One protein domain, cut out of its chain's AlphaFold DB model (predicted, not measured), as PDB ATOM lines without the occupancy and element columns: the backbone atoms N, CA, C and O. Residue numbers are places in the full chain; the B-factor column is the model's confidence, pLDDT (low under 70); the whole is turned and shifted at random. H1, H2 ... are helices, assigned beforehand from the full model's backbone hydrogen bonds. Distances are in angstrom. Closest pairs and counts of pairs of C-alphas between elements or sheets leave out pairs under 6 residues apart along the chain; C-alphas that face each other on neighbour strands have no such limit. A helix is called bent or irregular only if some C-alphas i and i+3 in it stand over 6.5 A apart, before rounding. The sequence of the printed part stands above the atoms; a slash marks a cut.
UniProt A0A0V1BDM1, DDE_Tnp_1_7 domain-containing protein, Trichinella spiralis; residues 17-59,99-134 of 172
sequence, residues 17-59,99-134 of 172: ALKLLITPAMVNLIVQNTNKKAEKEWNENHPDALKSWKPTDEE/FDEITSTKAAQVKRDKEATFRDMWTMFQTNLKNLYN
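What this domain is: This is residues 17 to 59 and 99 to 134 of the 172 residues of the protein "DDE_Tnp_1_7 domain-containing protein" of Trichinella spiralis (UniProt A0A0V1BDM1). Two long helices, H2 and H4, run opposite ways in a staggered line, overlapping only near Met 26 of H2 and residues 121 to 125 of H4. The short H1 packs near the far end of H4, H3 stands crosswise at H4's beginning, and the unnamed stretch 46 to 59 folds back beside H2, with residues 44 to 50 sticking out. The printed part has 79 residues with four named helices, H1 to H4 in order, and no named strand; its class is all helix. It is loose, with a radius of gyration of the C-alphas of 15.7 A, and flat, spanning 55 by 34 by 13 A.

Where its parts are: H1 is residues 17 to 21, 6.9 A long, beginning at C-alpha 17 (141.092, 78.741, 18.967). H2, residues 24 to 45, is 31.0 A long and ends at C-alpha 45 (130.001, 117.206, 17.950). H3 is residues 104 to 110, 10.1 A long. H4, residues 116 to 132, is 24.8 A long and ends at C-alpha 132 (132.209, 73.876, 20.340); it is irregular, C-alphas 117 and 120 being 7.4 A apart.

How they stand to each other: H4 is the hub. With residues 125 to 132 alone it touches H1; the closest C-alphas, of Leu 21 and Leu 129, are 6.8 A apart. H2 and H4 only just touch, with 3 pairs of C-alphas within 8 A, the closest being Met 26 and Met 121 at 6.5 A; their tilt is shallow, 19 degrees, opposite ways. H3 touches H4 at residues 116 to 117 alone, about perpendicular at 80 degrees; the closest C-alphas, of Val 110 and Ala 116, are 5.3 A apart. H3 is apart from H1 and H2, and H1 and H2 meet only through their link. Each O i to N i+4 pair is within hydrogen-bond range in H1, H2 and H3; in H4, 11 of 13 are.

The domain as a whole: The C-alphas of Asp 48 and Asn 134, the two farthest apart, are 55.5 A apart. Residues 60 to 98 are not printed, and C-alphas 59 and 99 are 16.5 A apart across the cut. The links H1 to H2 and H3 to H4 are tight. Mean pLDDT of the printed part is 79.8; it is under 70 at residues 47, 49 to 52, 58 to 59, 102, 104 and 134 of the model.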
ATOM      1  N   ALA A  17     141.999  79.173  17.908       81.31
ATOM      2  CA  ALA A  17     141.092  78.741  18.967       81.31
ATOM      3  C   ALA A  17     140.239  79.904  19.509       81.31
ATOM      4  O   ALA A  17     139.064  79.712  19.818       81.31
ATOM      5  N   LEU A  18     140.795  81.118  19.596       80.69
ATOM      6  CA  LEU A  18     140.048  82.299  20.037       80.69
ATOM      7  C   LEU A  18     138.986  82.721  19.011       80.69
ATOM      8  O   LEU A  18     137.861  83.042  19.398       80.69
ATOM      9  N   LYS A  19     139.302  82.638  17.713       81.50
ATOM     10  CA  LYS A  19     138.348  82.889  16.614       81.50
ATOM     11  C   LYS A  19     137.183  81.902  16.598       81.50
ATOM     12  O   LYS A  19     136.108  82.217  16.095       81.50
ATOM     13  N   LEU A  20     137.375  80.705  17.158       83.31
ATOM     14  CA  LEU A  20     136.264  79.787  17.370       83.31
ATOM     15  C   LEU A  20     135.321  80.307  18.446       83.31
ATOM     16  O   LEU A  20     134.125  80.167  18.262       83.31
ATOM     17  N   LEU A  21     135.819  80.910  19.531       85.00
ATOM     18  CA  LEU A  21     135.003  81.424  20.639       85.00
ATOM     19  C   LEU A  21     134.247  82.705  20.268       85.00
ATOM     20  O   LEU A  21     133.046  82.807  20.532       85.00
ATOM     21  N   ILE A  22     134.955  83.657  19.663       86.50
ATOM     22  CA  ILE A  22     134.417  84.935  19.197       86.50
ATOM     23  C   ILE A  22     134.260  84.852  17.686       86.50
ATOM     24  O   ILE A  22     135.227  84.968  16.936       86.50
ATOM     25  N   THR A  23     133.032  84.603  17.239       87.62
ATOM     26  CA  THR A  23     132.775  84.353  15.819       87.62
ATOM     27  C   THR A  23     132.800  85.653  15.012       87.62
ATOM     28  O   THR A  23     132.483  86.717  15.551       87.62
ATOM     29  N   PRO A  24     133.050  85.590  13.692       87.44
ATOM     30  CA  PRO A  24     132.964  86.767  12.826       87.44
ATOM     31  C   PRO A  24     131.613  87.487  12.918       87.44
ATOM     32  O   PRO A  24     131.546  88.704  12.822       87.44
ATOM     33  N   ALA A  25     130.514  86.762  13.155       88.12
ATOM     34  CA  ALA A  25     129.197  87.374  13.339       88.12
ATOM     35  C   ALA A  25     129.132  88.261  14.597       88.12
ATOM     36  O   ALA A  25     128.514  89.323  14.569       88.12
ATOM     37  N   MET A  26     129.783  87.841  15.686       89.44
ATOM     38  CA  MET A  26     129.880  88.635  16.915       89.44
ATOM     39  C   MET A  26     130.728  89.889  16.701       89.44
ATOM     40  O   MET A  26     130.333  90.975  17.116       89.44
ATOM     41  N   VAL A  27     131.866  89.749  16.017       87.56
ATOM     42  CA  VAL A  27     132.737  90.885  15.686       87.56
ATOM     43  C   VAL A  27     131.994  91.885  14.802       87.56
ATOM     44  O   VAL A  27     131.952  93.071  15.118       87.56
ATOM     45  N   ASN A  28     131.309  91.408  13.760       88.88
ATOM     46  CA  ASN A  28     130.505  92.248  12.874       88.88
ATOM     47  C   ASN A  28     129.411  93.020  13.621       88.88
ATOM     48  O   ASN A  28     129.197  94.197  13.337       88.88
ATOM     49  N   LEU A  29     128.746  92.397  14.599       88.81
ATOM     50  CA  LEU A  29     127.764  93.077  15.445       88.81
ATOM     51  C   LEU A  29     128.397  94.256  16.200       88.81
ATOM     52  O   LEU A  29     127.830  95.351  16.220       88.81
ATOM     53  N   ILE A  30     129.575  94.043  16.795       87.94
ATOM     54  CA  ILE A  30     130.298  95.085  17.534       87.94
ATOM     55  C   ILE A  30     130.714  96.205  16.585       87.94
ATOM     56  O   ILE A  30     130.426  97.372  16.845       87.94
ATOM     57  N   VAL A  31     131.342  95.860  15.460       87.44
ATOM     58  CA  VAL A  31     131.833  96.818  14.461       87.44
ATOM     59  C   VAL A  31     130.693  97.683  13.923       87.44
ATOM     60  O   VAL A  31     130.788  98.911  13.932       87.44
ATOM     61  N   GLN A  32     129.582  97.075  13.503       89.00
ATOM     62  CA  GLN A  32     128.449  97.807  12.932       89.00
ATOM     63  C   GLN A  32     127.824  98.776  13.937       89.00
ATOM     64  O   GLN A  32     127.586  99.938  13.609       89.00
ATOM     65  N   ASN A  33     127.569  98.327  15.167       87.56
ATOM     66  CA  ASN A  33     126.912  99.168  16.167       87.56
ATOM     67  C   ASN A  33     127.844 100.248  16.725       87.56
ATOM     68  O   ASN A  33     127.404 101.373  16.968       87.56
ATOM     69  N   THR A  34     129.133  99.937  16.856       86.81
ATOM     70  CA  THR A  34     130.167 100.907  17.232       86.81
ATOM     71  C   THR A  34     130.282 102.008  16.184       86.81
ATOM     72  O   THR A  34     130.233 103.183  16.537       86.81
ATOM     73  N   ASN A  35     130.337 101.656  14.896       86.50
ATOM     74  CA  ASN A  35     130.409 102.641  13.816       86.50
ATOM     75  C   ASN A  35     129.132 103.487  13.724       86.50
ATOM     76  O   ASN A  35     129.236 104.708  13.676       86.50
ATOM     77  N   LYS A  36     127.935 102.888  13.825       86.75
ATOM     78  CA  LYS A  36     126.666 103.645  13.889       86.75
ATOM     79  C   LYS A  36     126.666 104.669  15.031       86.75
ATOM     80  O   LYS A  36     126.188 105.792  14.869       86.75
ATOM     81  N   LYS A  37     127.177 104.285  16.207       85.31
ATOM     82  CA  LYS A  37     127.254 105.168  17.376       85.31
ATOM     83  C   LYS A  37     128.279 106.282  17.175       85.31
ATOM     84  O   LYS A  37     127.961 107.440  17.444       85.31
ATOM     85  N   ALA A  38     129.467 105.923  16.696       85.06
ATOM     86  CA  ALA A  38     130.565 106.843  16.453       85.06
ATOM     87  C   ALA A  38     130.207 107.874  15.381       85.06
ATOM     88  O   ALA A  38     130.395 109.057  15.614       85.06
ATOM     89  N   GLU A  39     129.629 107.460  14.251       84.81
ATOM     90  CA  GLU A  39     129.190 108.374  13.190       84.81
ATOM     91  C   GLU A  39     128.182 109.393  13.714       84.81
ATOM     92  O   GLU A  39     128.327 110.588  13.470       84.81
ATOM     93  N   LYS A  40     127.193 108.939  14.490       82.56
ATOM     94  CA  LYS A  40     126.195 109.831  15.075       82.56
ATOM     95  C   LYS A  40     126.831 110.856  16.022       82.56
ATOM     96  O   LYS A  40     126.681 112.053  15.803       82.56
ATOM     97  N   GLU A  41     127.545 110.402  17.053       82.12
ATOM     98  CA  GLU A  41     128.098 111.304  18.077       82.12
ATOM     99  C   GLU A  41     129.258 112.160  17.555       82.12
ATOM    100  O   GLU A  41     129.427 113.299  17.985       82.12
ATOM    101  N   TRP A  42     130.064 111.645  16.628       77.56
ATOM    102  CA  TRP A  42     131.154 112.408  16.029       77.56
ATOM    103  C   TRP A  42     130.619 113.556  15.178       77.56
ATOM    104  O   TRP A  42     131.068 114.688  15.356       77.56
ATOM    105  N   ASN A  43     129.645 113.275  14.306       77.00
ATOM    106  CA  ASN A  43     129.054 114.275  13.420       77.00
ATOM    107  C   ASN A  43     128.261 115.330  14.207       77.00
ATOM    108  O   ASN A  43     128.341 116.509  13.884       77.00
ATOM    109  N   GLU A  44     127.548 114.932  15.269       79.12
ATOM    110  CA  GLU A  44     126.848 115.869  16.164       79.12
ATOM    111  C   GLU A  44     127.817 116.849  16.853       79.12
ATOM    112  O   GLU A  44     127.499 118.026  17.003       79.12
ATOM    113  N   ASN A  45     129.011 116.386  17.243       76.81
ATOM    114  CA  ASN A  45     130.001 117.206  17.950       76.81
ATOM    115  C   ASN A  45     130.969 117.968  17.026       76.81
ATOM    116  O   ASN A  45     131.721 118.816  17.503       76.81
ATOM    117  N   HIS A  46     130.971 117.676  15.722       73.69
ATOM    118  CA  HIS A  46     131.877 118.287  14.747       73.69
ATOM    119  C   HIS A  46     131.145 118.647  13.441       73.69
ATOM    120  O   HIS A  46     131.476 118.097  12.387       73.69
ATOM    121  N   PRO A  47     130.173 119.580  13.480       68.81
ATOM    122  CA  PRO A  47     129.367 119.937  12.308       68.81
ATOM    123  C   PRO A  47     130.201 120.502  11.146       68.81
ATOM    124  O   PRO A  47     129.846 120.303   9.988       68.81
ATOM    125  N   ASP A  48     131.339 121.136  11.451       71.56
ATOM    126  CA  ASP A  48     132.215 121.792  10.471       71.56
ATOM    127  C   ASP A  48     133.465 120.959  10.103       71.56
ATOM    128  O   ASP A  48     134.366 121.442   9.412       71.56
ATOM    129  N   ALA A  49     133.586 119.714  10.585       67.19
ATOM    130  CA  ALA A  49     134.779 118.908  10.329       67.19
ATOM    131  C   ALA A  49     134.830 118.373   8.891       67.19
ATOM    132  O   ALA A  49     133.955 117.646   8.431       67.19
ATOM    133  N   LEU A  50     135.952 118.633   8.213       58.56
ATOM    134  CA  LEU A  50     136.227 118.165   6.848       58.56
ATOM    135  C   LEU A  50     136.442 116.636   6.741       58.56
ATOM    136  O   LEU A  50     136.537 116.104   5.637       58.56
ATOM    137  N   LYS A  51     136.588 115.924   7.869       55.56
ATOM    138  CA  LYS A  51     136.857 114.476   7.919       55.56
ATOM    139  C   LYS A  51     135.767 113.734   8.692       55.56
ATOM    140  O   LYS A  51     135.543 114.002   9.871       55.56
ATOM    141  N   SER A  52     135.164 112.752   8.026       64.56
ATOM    142  CA  SER A  52     134.253 111.770   8.613       64.56
ATOM    143  C   SER A  52     134.994 110.785   9.528       64.56
ATOM    144  O   SER A  52     136.200 110.565   9.377       64.56
ATOM    145  N   TRP A  53     134.270 110.166  10.468       71.81
ATOM    146  CA  TRP A  53     134.779 109.066  11.294       71.81
ATOM    147  C   TRP A  53     135.428 107.978  10.422       71.81
ATOM    148  O   TRP A  53     134.849 107.554   9.422       71.81
ATOM    149  N   LYS A  54     136.631 107.516  10.797       76.75
ATOM    150  CA  LYS A  54     137.253 106.337  10.175       76.75
ATOM    151  C   LYS A  54     136.578 105.088  10.755       76.75
ATOM    152  O   LYS A  54     136.707 104.895  11.970       76.75
ATOM    153  N   PRO A  55     135.934 104.230   9.944       76.88
ATOM    154  CA  PRO A  55     135.351 102.985  10.434       76.88
ATOM    155  C   PRO A  55     136.366 102.145  11.216       76.88
ATOM    156  O   PRO A  55     137.547 102.106  10.867       76.88
ATOM    157  N   THR A  56     135.916 101.531  12.305       74.00
ATOM    158  CA  THR A  56     136.680 100.537  13.074       74.00
ATOM    159  C   THR A  56     136.724  99.214  12.317       74.00
ATOM    160  O   THR A  56     135.704  98.814  11.750       74.00
ATOM    161  N   ASP A  57     137.880  98.550  12.314       74.12
ATOM    162  CA  ASP A  57     138.090  97.215  11.746       74.12
ATOM    163  C   ASP A  57     138.209  96.139  12.848       74.12
ATOM    164  O   ASP A  57     138.184  96.438  14.043       74.12
ATOM    165  N   GLU A  58     138.267  94.866  12.448       62.91
ATOM    166  CA  GLU A  58     138.312  93.724  13.377       62.91
ATOM    167  C   GLU A  58     139.625  93.650  14.179       62.91
ATOM    168  O   GLU A  58     139.659  93.035  15.244       62.91
ATOM    169  N   GLU A  59     140.696  94.280  13.686       64.50
ATOM    170  CA  GLU A  59     142.037  94.244  14.284       64.50
ATOM    171  C   GLU A  59     142.182  95.236  15.451       64.50
ATOM    172  O   GLU A  59     143.059  95.081  16.300       64.50
ATOM    173  N   PHE A  99     127.567  96.654  21.843       86.81
ATOM    174  CA  PHE A  99     127.285  95.220  21.686       86.81
ATOM    175  C   PHE A  99     125.840  94.940  21.248       86.81
ATOM    176  O   PHE A  99     125.485  93.789  21.002       86.81
ATOM    177  N   ASP A 100     125.013  95.977  21.157       82.94
ATOM    178  CA  ASP A 100     123.599  95.911  20.821       82.94
ATOM    179  C   ASP A 100     123.222  96.890  19.711       82.94
ATOM    180  O   ASP A 100     123.856  97.927  19.500       82.94
ATOM    181  N   GLU A 101     122.134  96.563  19.015       77.12
ATOM    182  CA  GLU A 101     121.524  97.486  18.070       77.12
ATOM    183  C   GLU A 101     120.706  98.556  18.806       77.12
ATOM    184  O   GLU A 101     119.806  98.259  19.599       77.12
ATOM    185  N   ILE A 102     120.978  99.823  18.492       68.56
ATOM    186  CA  ILE A 102     120.275 100.972  19.068       68.56
ATOM    187  C   ILE A 102     118.893 101.102  18.412       68.56
ATOM    188  O   ILE A 102     118.695 101.875  17.476       68.56
ATOM    189  N   THR A 103     117.922 100.342  18.914       71.44
ATOM    190  CA  THR A 103     116.510 100.424  18.505       71.44
ATOM    191  C   THR A 103     115.642 101.037  19.604       71.44
ATOM    192  O   THR A 103     115.957 100.961  20.795       71.44
ATOM    193  N   SER A 104     114.504 101.631  19.230       64.00
ATOM    194  CA  SER A 104     113.524 102.174  20.188       64.00
ATOM    195  C   SER A 104     113.009 101.098  21.155       64.00
ATOM    196  O   SER A 104     112.850 101.346  22.353       64.00
ATOM    197  N   THR A 105     112.835  99.871  20.659       70.06
ATOM    198  CA  THR A 105     112.456  98.696  21.449       70.06
ATOM    199  C   THR A 105     113.535  98.317  22.465       70.06
ATOM    200  O   THR A 105     113.219  98.095  23.638       70.06
ATOM    201  N   LYS A 106     114.816  98.316  22.066       71.81
ATOM    202  CA  LYS A 106     115.940  98.069  22.983       71.81
ATOM    203  C   LYS A 106     116.067  99.166  24.031       71.81
ATOM    204  O   LYS A 106     116.232  98.845  25.202       71.81
ATOM    205  N   ALA A 107     115.855 100.435  23.683       74.44
ATOM    206  CA  ALA A 107     115.853 101.526  24.661       74.44
ATOM    207  C   ALA A 107     114.798 101.326  25.770       74.44
ATOM    208  O   ALA A 107     115.053 101.612  26.943       74.44
ATOM    209  N   ALA A 108     113.624 100.783  25.432       76.69
ATOM    210  CA  ALA A 108     112.599 100.417  26.411       76.69
ATOM    211  C   ALA A 108     112.950  99.149  27.218       76.69
ATOM    212  O   ALA A 108     112.497  98.993  28.356       76.69
ATOM    213  N   GLN A 109     113.743  98.239  26.649       74.62
ATOM    214  CA  GLN A 109     114.239  97.043  27.329       74.62
ATOM    215  C   GLN A 109     115.372  97.373  28.305       74.62
ATOM    216  O   GLN A 109     115.317  96.904  29.434       74.62
ATOM    217  N   VAL A 110     116.315  98.247  27.940       79.44
ATOM    218  CA  VAL A 110     117.432  98.696  28.796       79.44
ATOM    219  C   VAL A 110     116.939  99.371  30.078       79.44
ATOM    220  O   VAL A 110     117.526  99.206  31.145       79.44
ATOM    221  N   LYS A 111     115.805 100.081  30.010       79.50
ATOM    222  CA  LYS A 111     115.147 100.651  31.199       79.50
ATOM    223  C   LYS A 111     114.687  99.586  32.203       79.50
ATOM    224  O   LYS A 111     114.569  99.891  33.385       79.50
ATOM    225  N   ARG A 112     114.399  98.368  31.736       80.75
ATOM    226  CA  ARG A 112     113.900  97.243  32.547       80.75
ATOM    227  C   ARG A 112     114.992  96.230  32.892       80.75
ATOM    228  O   ARG A 112     114.980  95.687  33.989       80.75
ATOM    229  N   ASP A 113     115.924  95.999  31.978       78.88
ATOM    230  CA  ASP A 113     117.052  95.081  32.106       78.88
ATOM    231  C   ASP A 113     118.339  95.818  31.720       78.88
ATOM    232  O   ASP A 113     118.596  96.077  30.545       78.88
ATOM    233  N   LYS A 114     119.168  96.137  32.720       76.50
ATOM    234  CA  LYS A 114     120.449  96.832  32.510       76.50
ATOM    235  C   LYS A 114     121.432  96.019  31.664       76.50
ATOM    236  O   LYS A 114     122.338  96.601  31.082       76.50
ATOM    237  N   GLU A 115     121.258  94.702  31.586       79.12
ATOM    238  CA  GLU A 115     122.103  93.807  30.796       79.12
ATOM    239  C   GLU A 115     121.589  93.630  29.358       79.12
ATOM    240  O   GLU A 115     122.222  92.943  28.555       79.12
ATOM    241  N   ALA A 116     120.458  94.249  28.997       80.38
ATOM    242  CA  ALA A 116     119.868  94.120  27.664       80.38
ATOM    243  C   ALA A 116     120.805  94.583  26.535       80.38
ATOM    244  O   ALA A 116     120.671  94.095  25.411       80.38
ATOM    245  N   THR A 117     121.754  95.473  26.850       81.19
ATOM    246  CA  THR A 117     122.786  95.977  25.931       81.19
ATOM    247  C   THR A 117     123.875  94.952  25.605       81.19
ATOM    248  O   THR A 117     124.580  95.099  24.618       81.19
ATOM    249  N   PHE A 118     124.030  93.901  26.415       85.69
ATOM    250  CA  PHE A 118     125.022  92.840  26.199       85.69
ATOM    251  C   PHE A 118     124.381  91.467  25.955       85.69
ATOM    252  O   PHE A 118     125.053  90.512  25.567       85.69
ATOM    253  N   ARG A 119     123.066  91.346  26.172       85.50
ATOM    254  CA  ARG A 119     122.346  90.070  26.123       85.50
ATOM    255  C   ARG A 119     122.506  89.349  24.789       85.50
ATOM    256  O   ARG A 119     122.738  88.147  24.799       85.50
ATOM    257  N   ASP A 120     122.422  90.070  23.674       85.06
ATOM    258  CA  ASP A 120     122.482  89.465  22.339       85.06
ATOM    259  C   ASP A 120     123.868  88.856  22.090       85.06
ATOM    260  O   ASP A 120     123.978  87.676  21.752       85.06
ATOM    261  N   MET A 121     124.928  89.616  22.391       88.31
ATOM    262  CA  MET A 121     126.311  89.139  22.349       88.31
ATOM    263  C   MET A 121     126.520  87.923  23.264       88.31
ATOM    264  O   MET A 121     127.102  86.916  22.857       88.31
ATOM    265  N   TRP A 122     125.990  87.969  24.488       89.06
ATOM    266  CA  TRP A 122     126.072  86.856  25.432       89.06
ATOM    267  C   TRP A 122     125.349  85.601  24.928       89.06
ATOM    268  O   TRP A 122     125.874  84.494  25.035       89.06
ATOM    269  N   THR A 123     124.164  85.751  24.339       88.62
ATOM    270  CA  THR A 123     123.398  84.641  23.767       88.62
ATOM    271  C   THR A 123     124.117  84.026  22.571       88.62
ATOM    272  O   THR A 123     124.192  82.796  22.484       88.62
ATOM    273  N   MET A 124     124.698  84.843  21.688       89.38
ATOM    274  CA  MET A 124     125.532  84.360  20.586       89.38
ATOM    275  C   MET A 124     126.718  83.558  21.129       89.38
ATOM    276  O   MET A 124     126.959  82.434  20.686       89.38
ATOM    277  N   PHE A 125     127.419  84.097  22.131       89.81
ATOM    278  CA  PHE A 125     128.571  83.448  22.754       89.81
ATOM    279  C   PHE A 125     128.211  82.101  23.394       89.81
ATOM    280  O   PHE A 125     128.848  81.086  23.117       89.81
ATOM    281  N   GLN A 126     127.140  82.048  24.189       87.88
ATOM    282  CA  GLN A 126     126.673  80.806  24.810       87.88
ATOM    283  C   GLN A 126     126.234  79.759  23.783       87.88
ATOM    284  O   GLN A 126     126.500  78.569  23.958       87.88
ATOM    285  N   THR A 127     125.552  80.190  22.722       88.00
ATOM    286  CA  THR A 127     125.118  79.304  21.634       88.00
ATOM    287  C   THR A 127     126.325  78.687  20.944       88.00
ATOM    288  O   THR A 127     126.373  77.478  20.739       88.00
ATOM    289  N   ASN A 128     127.337  79.505  20.673       87.69
ATOM    290  CA  ASN A 128     128.572  79.054  20.067       87.69
ATOM    291  C   ASN A 128     129.340  78.068  20.970       87.69
ATOM    292  O   ASN A 128     129.724  76.990  20.523       87.69
ATOM    293  N   LEU A 129     129.460  78.352  22.272       84.56
ATOM    294  CA  LEU A 129     130.104  77.445  23.233       84.56
ATOM    295  C   LEU A 129     129.463  76.051  23.282       84.56
ATOM    296  O   LEU A 129     130.177  75.049  23.341       84.56
ATOM    297  N   LYS A 130     128.127  75.976  23.234       82.75
ATOM    298  CA  LYS A 130     127.392  74.698  23.206       82.75
ATOM    299  C   LYS A 130     127.730  73.860  21.971       82.75
ATOM    300  O   LYS A 130     127.725  72.633  22.046       82.75
ATOM    301  N   ASN A 131     128.041  74.521  20.859       81.69
ATOM    302  CA  ASN A 131     128.417  73.863  19.614       81.69
ATOM    303  C   ASN A 131     129.889  73.421  19.621       81.69
ATOM    304  O   ASN A 131     130.217  72.393  19.038       81.69
ATOM    305  N   LEU A 132     130.768  74.153  20.311       80.31
ATOM    306  CA  LEU A 132     132.209  73.876  20.340       80.31
ATOM    307  C   LEU A 132     132.611  72.726  21.266       80.31
ATOM    308  O   LEU A 132     133.600  72.043  20.990       80.31
ATOM    309  N   TYR A 133     131.867  72.492  22.349       72.56
ATOM    310  CA  TYR A 133     132.223  71.491  23.356       72.56
ATOM    311  C   TYR A 133     131.157  70.406  23.518       72.56
ATOM    312  O   TYR A 133     129.951  70.657  23.525       72.56
ATOM    313  N   ASN A 134     131.619  69.162  23.659       66.56
ATOM    314  CA  ASN A 134     130.817  68.080  24.219       66.56
ATOM    315  C   ASN A 134     131.002  68.099  25.736       66.56
ATOM    316  O   ASN A 134     132.126  67.993  26.229       66.56
TER     317      ASN A 134